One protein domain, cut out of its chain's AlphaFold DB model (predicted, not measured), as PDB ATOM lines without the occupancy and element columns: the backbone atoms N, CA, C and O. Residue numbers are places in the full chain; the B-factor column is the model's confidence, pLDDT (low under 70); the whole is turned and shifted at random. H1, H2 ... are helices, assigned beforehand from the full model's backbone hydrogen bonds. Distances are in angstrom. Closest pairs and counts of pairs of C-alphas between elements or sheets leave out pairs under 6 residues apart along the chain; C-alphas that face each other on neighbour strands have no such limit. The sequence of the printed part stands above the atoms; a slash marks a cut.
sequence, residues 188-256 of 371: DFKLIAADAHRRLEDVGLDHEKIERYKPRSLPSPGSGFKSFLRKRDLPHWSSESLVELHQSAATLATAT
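This is residues 188 to 256 of the 371 residues of an uncharacterized protein of Trametes versicolor (strain FP-101664) (UniProt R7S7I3). Two long helices, H1 and H4, stand nearly at right angles, with the first part of H4 coming up to the middle of H1; short H3 packs on H4 so that the centres of H1, H3 and H4 make a triangle. The other short helix, H2, lies off beside the last part of H1, away from H3 and H4, and the tail of the printed part, residues 251 to 256, sticks out. The printed part has 69 residues, with four named helices in the order H1, H2, H3, H4 and no named strand; the class is all helix, with 45 residues in the helices. The whole is compact, with a radius of gyration of the C-alphas of 12.1 A, and spans 32 by 29 by 22 A.

Begin with H1, residues 188 to 202, and look at its residues 194 to 198, which alone touch H4, residues 240 to 254. The two only just touch, with 3 pairs of C-alphas within 8 A; the closest C-alphas are those of Asp 195 and Leu 242, 6.7 A apart, and the lines are about perpendicular at 87 degrees. Further along H4, residues 246 to 250 touch H3, residues 223 to 230. The closest C-alphas there are those of Arg 230 and His 246, 5.6 A apart, and the tilt of 70.5 degrees is only just about perpendicular. H3 and H1 are near each other, with 8 pairs of C-alphas within 10 A. At Glu 201, H1 is close to but not clearly touching H2, residues 207 to 213: the closest C-alphas, those of Glu 201 and His 207, are 7.8 A apart. H1 and H2 run opposite ways at a steep tilt of 65 degrees. H2 is apart from H3 and from H4. In H1, H2 and H3 every O i to N i+4 pair is within hydrogen-bond range; in H4 it is 9 of 11.

Find C-alpha 188 at (160.395, 218.227, 88.571); from there H1 runs 21.2 A to C-alpha 202 at (154.987, 206.699, 71.670). H4 runs 21.8 A from C-alpha 240 to C-alpha 254 at (133.242, 211.419, 86.573). The shorter H2 measures 9.9 A and H3 11.0 A from first to last C-alpha.

Look for the two C-alphas farthest apart at Pro 215 and Ala 255, 33.9 A from each other. Residues 212 to 217 stand free, and so do residues 251 to 256, of which 251 to 254 belong to H4. The link from H1 to H2 is tight, those from H2 to H3 and from H3 to H4 are short, and the printed part has no cut. The mean pLDDT of the printed part is 78.9; look for values under 70 at residues 216 to 223 and 249 to 256.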
ATOM      1  N   ASP A 188     160.110 218.131  89.991       88.44
ATOM      2  CA  ASP A 188     160.395 218.227  88.571       88.44
ATOM      3  C   ASP A 188     160.685 216.848  88.009       88.44
ATOM      4  O   ASP A 188     160.125 216.461  86.982       88.44
ATOM      5  N   PHE A 189     161.417 216.022  88.759       87.75
ATOM      6  CA  PHE A 189     161.654 214.627  88.395       87.75
ATOM      7  C   PHE A 189     160.363 213.854  88.110       87.75
ATOM      8  O   PHE A 189     160.328 213.028  87.201       87.75
ATOM      9  N   LYS A 190     159.268 214.119  88.835       85.75
ATOM     10  CA  LYS A 190     157.986 213.442  88.571       85.75
ATOM     11  C   LYS A 190     157.353 213.879  87.251       85.75
ATOM     12  O   LYS A 190     156.727 213.053  86.589       85.75
ATOM     13  N   LEU A 191     157.497 215.150  86.884       88.44
ATOM     14  CA  LEU A 191     157.021 215.680  85.606       88.44
ATOM     15  C   LEU A 191     157.886 215.161  84.454       88.44
ATOM     16  O   LEU A 191     157.350 214.695  83.451       88.44
ATOM     17  N   ILE A 192     159.206 215.137  84.645       90.88
ATOM     18  CA  ILE A 192     160.167 214.548  83.708       90.88
ATOM     19  C   ILE A 192     159.866 213.063  83.501       90.88
ATOM     20  O   ILE A 192     159.796 212.604  82.366       90.88
ATOM     21  N   ALA A 193     159.620 212.313  84.578       89.31
ATOM     22  CA  ALA A 193     159.252 210.904  84.494       89.31
ATOM     23  C   ALA A 193     157.922 210.692  83.769       89.31
ATOM     24  O   ALA A 193     157.780 209.718  83.035       89.31
ATOM     25  N   ALA A 194     156.958 211.603  83.930       87.62
ATOM     26  CA  ALA A 194     155.680 211.525  83.227       87.62
ATOM     27  C   ALA A 194     155.852 211.718  81.726       87.62
ATOM     28  O   ALA A 194     155.321 210.931  80.943       87.62
ATOM     29  N   ASP A 195     156.617 212.735  81.329       90.12
ATOM     30  CA  ASP A 195     156.876 212.981  79.916       90.12
ATOM     31  C   ASP A 195     157.737 211.871  79.304       90.12
ATOM     32  O   ASP A 195     157.432 211.399  78.213       90.12
ATOM     33  N   ALA A 196     158.755 211.382  80.019       91.88
ATOM     34  CA  ALA A 196     159.571 210.255  79.573       91.88
ATOM     35  C   ALA A 196     158.732 208.984  79.389       91.88
ATOM     36  O   ALA A 196     158.861 208.303  78.378       91.88
ATOM     37  N   HIS A 197     157.834 208.678  80.331       89.19
ATOM     38  CA  HIS A 197     156.941 207.525  80.221       89.19
ATOM     39  C   HIS A 197     156.046 207.615  78.985       89.19
ATOM     40  O   HIS A 197     155.893 206.647  78.248       89.19
ATOM     41  N   ARG A 198     155.502 208.804  78.722       88.00
ATOM     42  CA  ARG A 198     154.710 209.070  77.525       88.00
ATOM     43  C   ARG A 198     155.529 208.875  76.246       88.00
ATOM     44  O   ARG A 198     155.074 208.185  75.344       88.00
ATOM     45  N   ARG A 199     156.748 209.423  76.174       92.62
ATOM     46  CA  ARG A 199     157.642 209.211  75.020       92.62
ATOM     47  C   ARG A 199     157.952 207.726  74.805       92.62
ATOM     48  O   ARG A 199     158.012 207.272  73.668       92.62
ATOM     49  N   LEU A 200     158.088 206.959  75.889       93.12
ATOM     50  CA  LEU A 200     158.274 205.507  75.827       93.12
ATOM     51  C   LEU A 200     157.041 204.777  75.266       93.12
ATOM     52  O   LEU A 200     157.190 203.835  74.489       93.12
ATOM     53  N   GLU A 201     155.834 205.231  75.600       91.44
ATOM     54  CA  GLU A 201     154.599 204.731  74.982       91.44
ATOM     55  C   GLU A 201     154.540 205.065  73.482       91.44
ATOM     56  O   GLU A 201     154.177 204.198  72.685       91.44
ATOM     57  N   ASP A 202     154.967 206.269  73.078       92.94
ATOM     58  CA  ASP A 202     154.987 206.699  71.670       92.94
ATOM     59  C   ASP A 202     155.926 205.841  70.801       92.94
ATOM     60  O   ASP A 202     155.627 205.576  69.634       92.94
ATOM     61  N   VAL A 203     157.045 205.360  71.360       96.25
ATOM     62  CA  VAL A 203     157.956 204.416  70.676       96.25
ATOM     63  C   VAL A 203     157.490 202.954  70.765       96.25
ATOM     64  O   VAL A 203     158.164 202.055  70.260       96.25
ATOM     65  N   GLY A 204     156.329 202.699  71.374       95.44
ATOM     66  CA  GLY A 204     155.700 201.382  71.435       95.44
ATOM     67  C   GLY A 204     156.233 200.460  72.533       95.44
ATOM     68  O   GLY A 204     156.053 199.243  72.432       95.44
ATOM     69  N   LEU A 205     156.885 200.991  73.575       95.31
ATOM     70  CA  LEU A 205     157.214 200.194  74.757       95.31
ATOM     71  C   LEU A 205     155.967 200.023  75.632       95.31
ATOM     72  O   LEU A 205     155.334 200.989  76.053       95.31
ATOM     73  N   ASP A 206     155.620 198.771  75.928       91.69
ATOM     74  CA  ASP A 206     154.523 198.463  76.841       91.69
ATOM     75  C   ASP A 206     154.886 198.792  78.307       91.69
ATOM     76  O   ASP A 206     156.057 198.821  78.703       91.69
ATOM     77  N   HIS A 207     153.867 199.034  79.138       86.94
ATOM     78  CA  HIS A 207     154.062 199.366  80.556       86.94
ATOM     79  C   HIS A 207     154.770 198.250  81.341       86.94
ATOM     80  O   HIS A 207     155.465 198.550  82.307       86.94
ATOM     81  N   GLU A 208     154.603 196.977  80.964       90.00
ATOM     82  CA  GLU A 208     155.220 195.851  81.675       90.00
ATOM     83  C   GLU A 208     156.736 195.820  81.457       90.00
ATOM     84  O   GLU A 208     157.498 195.593  82.397       90.00
ATOM     85  N   LYS A 209     157.194 196.110  80.237       91.62
ATOM     86  CA  LYS A 209     158.601 196.281  79.882       91.62
ATOM     87  C   LYS A 209     159.176 197.502  80.574       91.62
ATOM     88  O   LYS A 209     160.252 197.397  81.157       91.62
ATOM     89  N   ILE A 210     158.464 198.629  80.575       89.38
ATOM     90  CA  ILE A 210     158.925 199.821  81.292       89.38
ATOM     91  C   ILE A 210     159.082 199.499  82.785       89.38
ATOM     92  O   ILE A 210     160.149 199.723  83.341       89.38
ATOM     93  N   GLU A 211     158.088 198.883  83.426       86.25
ATOM     94  CA  GLU A 211     158.157 198.449  84.830       86.25
ATOM     95  C   GLU A 211     159.292 197.465  85.116       86.25
ATOM     96  O   GLU A 211     159.958 197.557  86.148       86.25
ATOM     97  N   ARG A 212     159.539 196.528  84.201       88.44
ATOM     98  CA  ARG A 212     160.586 195.518  84.352       88.44
ATOM     99  C   ARG A 212     161.993 196.103  84.253       88.44
ATOM    100  O   ARG A 212     162.893 195.606  84.929       88.44
ATOM    101  N   TYR A 213     162.185 197.116  83.409       86.31
ATOM    102  CA  TYR A 213     163.502 197.670  83.083       86.31
ATOM    103  C   TYR A 213     163.745 199.080  83.639       86.31
ATOM    104  O   TYR A 213     164.838 199.622  83.463       86.31
ATOM    105  N   LYS A 214     162.774 199.683  84.336       76.12
ATOM    106  CA  LYS A 214     162.935 201.015  84.928       76.12
ATOM    107  C   LYS A 214     163.992 201.019  86.046       76.12
ATOM    108  O   LYS A 214     164.055 200.092  86.861       76.12
ATOM    109  N   PRO A 215     164.775 202.102  86.171       70.88
ATOM    110  CA  PRO A 215     165.502 202.407  87.395       70.88
ATOM    111  C   PRO A 215     164.613 202.321  88.647       70.88
ATOM    112  O   PRO A 215     163.487 202.817  88.656       70.88
ATOM    113  N   ARG A 216     165.141 201.748  89.740       69.94
ATOM    114  CA  ARG A 216     164.443 201.635  91.043       69.94
ATOM    115  C   ARG A 216     163.940 202.972  91.597       69.94
ATOM    116  O   ARG A 216     163.013 202.978  92.396       69.94
ATOM    117  N   SER A 217     164.570 204.073  91.197       66.25
ATOM    118  CA  SER A 217     164.218 205.436  91.596       66.25
ATOM    119  C   SER A 217     162.979 205.982  90.885       66.25
ATOM    120  O   SER A 217     162.463 207.018  91.295       66.25
ATOM    121  N   LEU A 218     162.494 205.320  89.829       67.56
ATOM    122  CA  LEU A 218     161.370 205.826  89.057       67.56
ATOM    123  C   LEU A 218     160.029 205.464  89.694       67.56
ATOM    124  O   LEU A 218     159.805 204.297  90.048       67.56
ATOM    125  N   PRO A 219     159.107 206.440  89.808       68.75
ATOM    126  CA  PRO A 219     157.763 206.157  90.274       68.75
ATOM    127  C   PRO A 219     157.133 205.097  89.370       68.75
ATOM    128  O   PRO A 219     157.286 205.120  88.151       68.75
ATOM    129  N   SER A 220     156.452 204.129  89.978       69.94
ATOM    130  CA  SER A 220     155.749 203.094  89.225       69.94
ATOM    131  C   SER A 220     154.648 203.711  88.367       69.94
ATOM    132  O   SER A 220     153.740 204.288  88.965       69.94
ATOM    133  N   PRO A 221     154.660 203.573  87.023       63.56
ATOM    134  CA  PRO A 221     153.568 203.993  86.132       63.56
ATOM    135  C   PRO A 221     152.184 203.386  86.412       63.56
ATOM    136  O   PRO A 221     151.228 203.666  85.686       63.56
ATOM    137  N   GLY A 222     152.032 202.584  87.468       69.31
ATOM    138  CA  GLY A 222     150.743 202.095  87.936       69.31
ATOM    139  C   GLY A 222     149.734 203.201  88.284       69.31
ATOM    140  O   GLY A 222     149.976 204.407  88.188       69.31
ATOM    141  N   SER A 223     148.556 202.779  88.748       64.12
ATOM    142  CA  SER A 223     147.421 203.662  89.078       64.12
ATOM    143  C   SER A 223     147.782 204.819  90.024       64.12
ATOM    144  O   SER A 223     147.198 205.904  89.926       64.12
ATOM    145  N   GLY A 224     148.776 204.618  90.895       70.00
ATOM    146  CA  GLY A 224     149.312 205.643  91.786       70.00
ATOM    147  C   GLY A 224     149.916 206.838  91.045       70.00
ATOM    148  O   GLY A 224     149.666 207.973  91.440       70.00
ATOM    149  N   PHE A 225     150.632 206.615  89.942       73.88
ATOM    150  CA  PHE A 225     151.298 207.680  89.192       73.88
ATOM    151  C   PHE A 225     150.315 208.585  88.452       73.88
ATOM    152  O   PHE A 225     150.379 209.805  88.577       73.88
ATOM    153  N   LYS A 226     149.319 208.003  87.773       73.06
ATOM    154  CA  LYS A 226     148.247 208.779  87.121       73.06
ATOM    155  C   LYS A 226     147.408 209.555  88.141       73.06
ATOM    156  O   LYS A 226     147.062 210.713  87.920       73.06
ATOM    157  N   SER A 227     147.109 208.937  89.287       71.19
ATOM    158  CA  SER A 227     146.431 209.603  90.408       71.19
ATOM    159  C   SER A 227     147.259 210.757  90.979       71.19
ATOM    160  O   SER A 227     146.713 211.794  91.348       71.19
ATOM    161  N   PHE A 228     148.580 210.592  91.020       75.94
ATOM    162  CA  PHE A 228     149.501 211.623  91.463       75.94
ATOM    163  C   PHE A 228     149.554 212.806  90.485       75.94
ATOM    164  O   PHE A 228     149.409 213.944  90.925       75.94
ATOM    165  N   LEU A 229     149.675 212.554  89.176       78.44
ATOM    166  CA  LEU A 229     149.693 213.611  88.155       78.44
ATOM    167  C   LEU A 229     148.427 214.469  88.174       78.44
ATOM    168  O   LEU A 229     148.520 215.684  88.065       78.44
ATOM    169  N   ARG A 230     147.257 213.867  88.420       77.12
ATOM    170  CA  ARG A 230     145.989 214.604  88.582       77.12
ATOM    171  C   ARG A 230     146.011 215.645  89.702       77.12
ATOM    172  O   ARG A 230     145.276 216.621  89.631       77.12
ATOM    173  N   LYS A 231     146.769 215.395  90.772       79.69
ATOM    174  CA  LYS A 231     146.842 216.286  91.941       79.69
ATOM    175  C   LYS A 231     147.904 217.367  91.782       79.69
ATOM    176  O   LYS A 231     148.079 218.163  92.698       79.69
ATOM    177  N   ARG A 232     148.655 217.348  90.679       81.00
ATOM    178  CA  ARG A 232     149.676 218.345  90.402       81.00
ATOM    179  C   ARG A 232     149.126 219.428  89.500       81.00
ATOM    180  O   ARG A 232     148.405 219.146  88.541       81.00
ATOM    181  N   ASP A 233     149.586 220.635  89.777       82.56
ATOM    182  CA  ASP A 233     149.621 221.694  88.790       82.56
ATOM    183  C   ASP A 233     150.686 221.318  87.760       82.56
ATOM    184  O   ASP A 233     151.835 221.022  88.104       82.56
ATOM    185  N   LEU A 234     150.275 221.238  86.498       83.00
ATOM    186  CA  LEU A 234     151.214 221.063  85.404       83.00
ATOM    187  C   LEU A 234     151.782 222.432  85.029       83.00
ATOM    188  O   LEU A 234     151.017 223.397  84.948       83.00
ATOM    189  N   PRO A 235     153.090 222.529  84.738       80.81
ATOM    190  CA  PRO A 235     153.620 223.720  84.103       80.81
ATOM    191  C   PRO A 235     152.851 223.956  82.804       80.81
ATOM    192  O   PRO A 235     152.568 223.013  82.062       80.81
ATOM    193  N   HIS A 236     152.517 225.204  82.497       79.88
ATOM    194  CA  HIS A 236     151.733 225.529  81.300       79.88
ATOM    195  C   HIS A 236     152.449 225.151  79.983       79.88
ATOM    196  O   HIS A 236     151.829 225.127  78.927       79.88
ATOM    197  N   TRP A 237     153.757 224.884  80.043       73.75
ATOM    198  CA  TRP A 237     154.605 224.444  78.932       73.75
ATOM    199  C   TRP A 237     154.778 222.922  78.869       73.75
ATOM    200  O   TRP A 237     155.526 222.419  78.023       73.75
ATOM    201  N   SER A 238     154.104 222.188  79.760       78.88
ATOM    202  CA  SER A 238     153.950 220.745  79.614       78.88
ATOM    203  C   SER A 238     153.434 220.433  78.208       78.88
ATOM    204  O   SER A 238     152.660 221.197  77.630       78.88
ATOM    205  N   SER A 239     153.933 219.345  77.620       75.31
ATOM    206  CA  SER A 239     153.516 218.939  76.278       75.31
ATOM    207  C   SER A 239     151.984 218.861  76.208       75.31
ATOM    208  O   SER A 239     151.347 218.454  77.181       75.31
ATOM    209  N   GLU A 240     151.377 219.236  75.074       79.31
ATOM    210  CA  GLU A 240     149.915 219.126  74.882       79.31
ATOM    211  C   GLU A 240     149.421 217.726  75.274       79.31
ATOM    212  O   GLU A 240     148.401 217.568  75.936       79.31
ATOM    213  N   SER A 241     150.235 216.712  74.996       72.81
ATOM    214  CA  SER A 241     149.989 215.327  75.371       72.81
ATOM    215  C   SER A 241     150.015 215.054  76.889       72.81
ATOM    216  O   SER A 241     149.273 214.199  77.365       72.81
ATOM    217  N   LEU A 242     150.827 215.761  77.689       77.62
ATOM    218  CA  LEU A 242     150.749 215.693  79.159       77.62
ATOM    219  C   LEU A 242     149.470 216.347  79.689       77.62
ATOM    220  O   LEU A 242     148.861 215.833  80.631       77.62
ATOM    221  N   VAL A 243     149.048 217.450  79.071       81.62
ATOM    222  CA  VAL A 243     147.777 218.110  79.389       81.62
ATOM    223  C   VAL A 243     146.608 217.178  79.062       81.62
ATOM    224  O   VAL A 243     145.720 216.995  79.893       81.62
ATOM    225  N   GLU A 244     146.638 216.502  77.913       81.25
ATOM    226  CA  GLU A 244     145.660 215.473  77.545       81.25
ATOM    227  C   GLU A 244     145.665 214.291  78.520       81.25
ATOM    228  O   GLU A 244     144.600 213.803  78.903       81.25
ATOM    229  N   LEU A 245     146.833 213.833  78.982       75.31
ATOM    230  CA  LEU A 245     146.929 212.780  79.997       75.31
ATOM    231  C   LEU A 245     146.284 213.222  81.323       75.31
ATOM    232  O   LEU A 245     145.560 212.453  81.954       75.31
ATOM    233  N   HIS A 246     146.508 214.469  81.739       76.81
ATOM    234  CA  HIS A 246     145.915 215.040  82.953       76.81
ATOM    235  C   HIS A 246     144.395 215.185  82.838       76.81
ATOM    236  O   HIS A 246     143.658 214.752  83.731       76.81
ATOM    237  N   GLN A 247     143.912 215.683  81.700       78.69
ATOM    238  CA  GLN A 247     142.487 215.845  81.409       78.69
ATOM    239  C   GLN A 247     141.765 214.499  81.235       78.69
ATOM    240  O   GLN A 247     140.705 214.273  81.824       78.69
ATOM    241  N   SER A 248     142.335 213.567  80.470       70.81
ATOM    242  CA  SER A 248     141.781 212.218  80.271       70.81
ATOM    243  C   SER A 248     141.732 211.441  81.577       70.81
ATOM    244  O   SER A 248     140.726 210.783  81.866       70.81
ATOM    245  N   ALA A 249     142.762 211.605  82.419       65.94
ATOM    246  CA  ALA A 249     142.701 211.163  83.788       65.94
ATOM    247  C   ALA A 249     141.487 211.820  84.441       65.94
ATOM    248  O   ALA A 249     140.595 211.073  84.800       65.94
ATOM    249  N   ALA A 250     141.370 213.146  84.570       65.88
ATOM    250  CA  ALA A 250     140.228 213.797  85.241       65.88
ATOM    251  C   ALA A 250     138.838 213.282  84.783       65.88
ATOM    252  O   ALA A 250     137.994 212.964  85.623       65.88
ATOM    253  N   THR A 251     138.638 213.068  83.482       65.00
ATOM    254  CA  THR A 251     137.356 212.624  82.889       65.00
ATOM    255  C   THR A 251     136.947 211.194  83.288       65.00
ATOM    256  O   THR A 251     135.764 210.884  83.440       65.00
ATOM    257  N   LEU A 252     137.914 210.304  83.536       59.25
ATOM    258  CA  LEU A 252     137.659 208.936  84.013       59.25
ATOM    259  C   LEU A 252     137.108 208.882  85.453       59.25
ATOM    260  O   LEU A 252     136.533 207.866  85.842       59.25
ATOM    261  N   ALA A 253     137.254 209.949  86.257       56.44
ATOM    262  CA  ALA A 253     136.670 209.996  87.607       56.44
ATOM    263  C   ALA A 253     135.157 210.228  87.575       56.44
ATOM    264  O   ALA A 253     134.434 209.596  88.343       56.44
ATOM    265  N   THR A 254     134.666 211.057  86.653       56.66
ATOM    266  CA  THR A 254     133.242 211.419  86.573       56.66
ATOM    267  C   THR A 254     132.320 210.264  86.175       56.66
ATOM    268  O   THR A 254     131.119 210.341  86.399       56.66
ATOM    269  N   ALA A 255     132.863 209.172  85.625       56.91
ATOM    270  CA  ALA A 255     132.094 207.972  85.291       56.91
ATOM    271  C   ALA A 255     132.037 206.938  86.434       56.91
ATOM    272  O   ALA A 255     131.505 205.840  86.255       56.91
ATOM    273  N   THR A 256     132.611 207.237  87.605       57.12
ATOM    274  CA  THR A 256     132.562 206.300  88.728       57.12
ATOM    275  C   THR A 256     131.188 206.303  89.399       57.12
ATOM    276  O   THR A 256     130.576 207.331  89.656       57.12
TER     277      THR A 256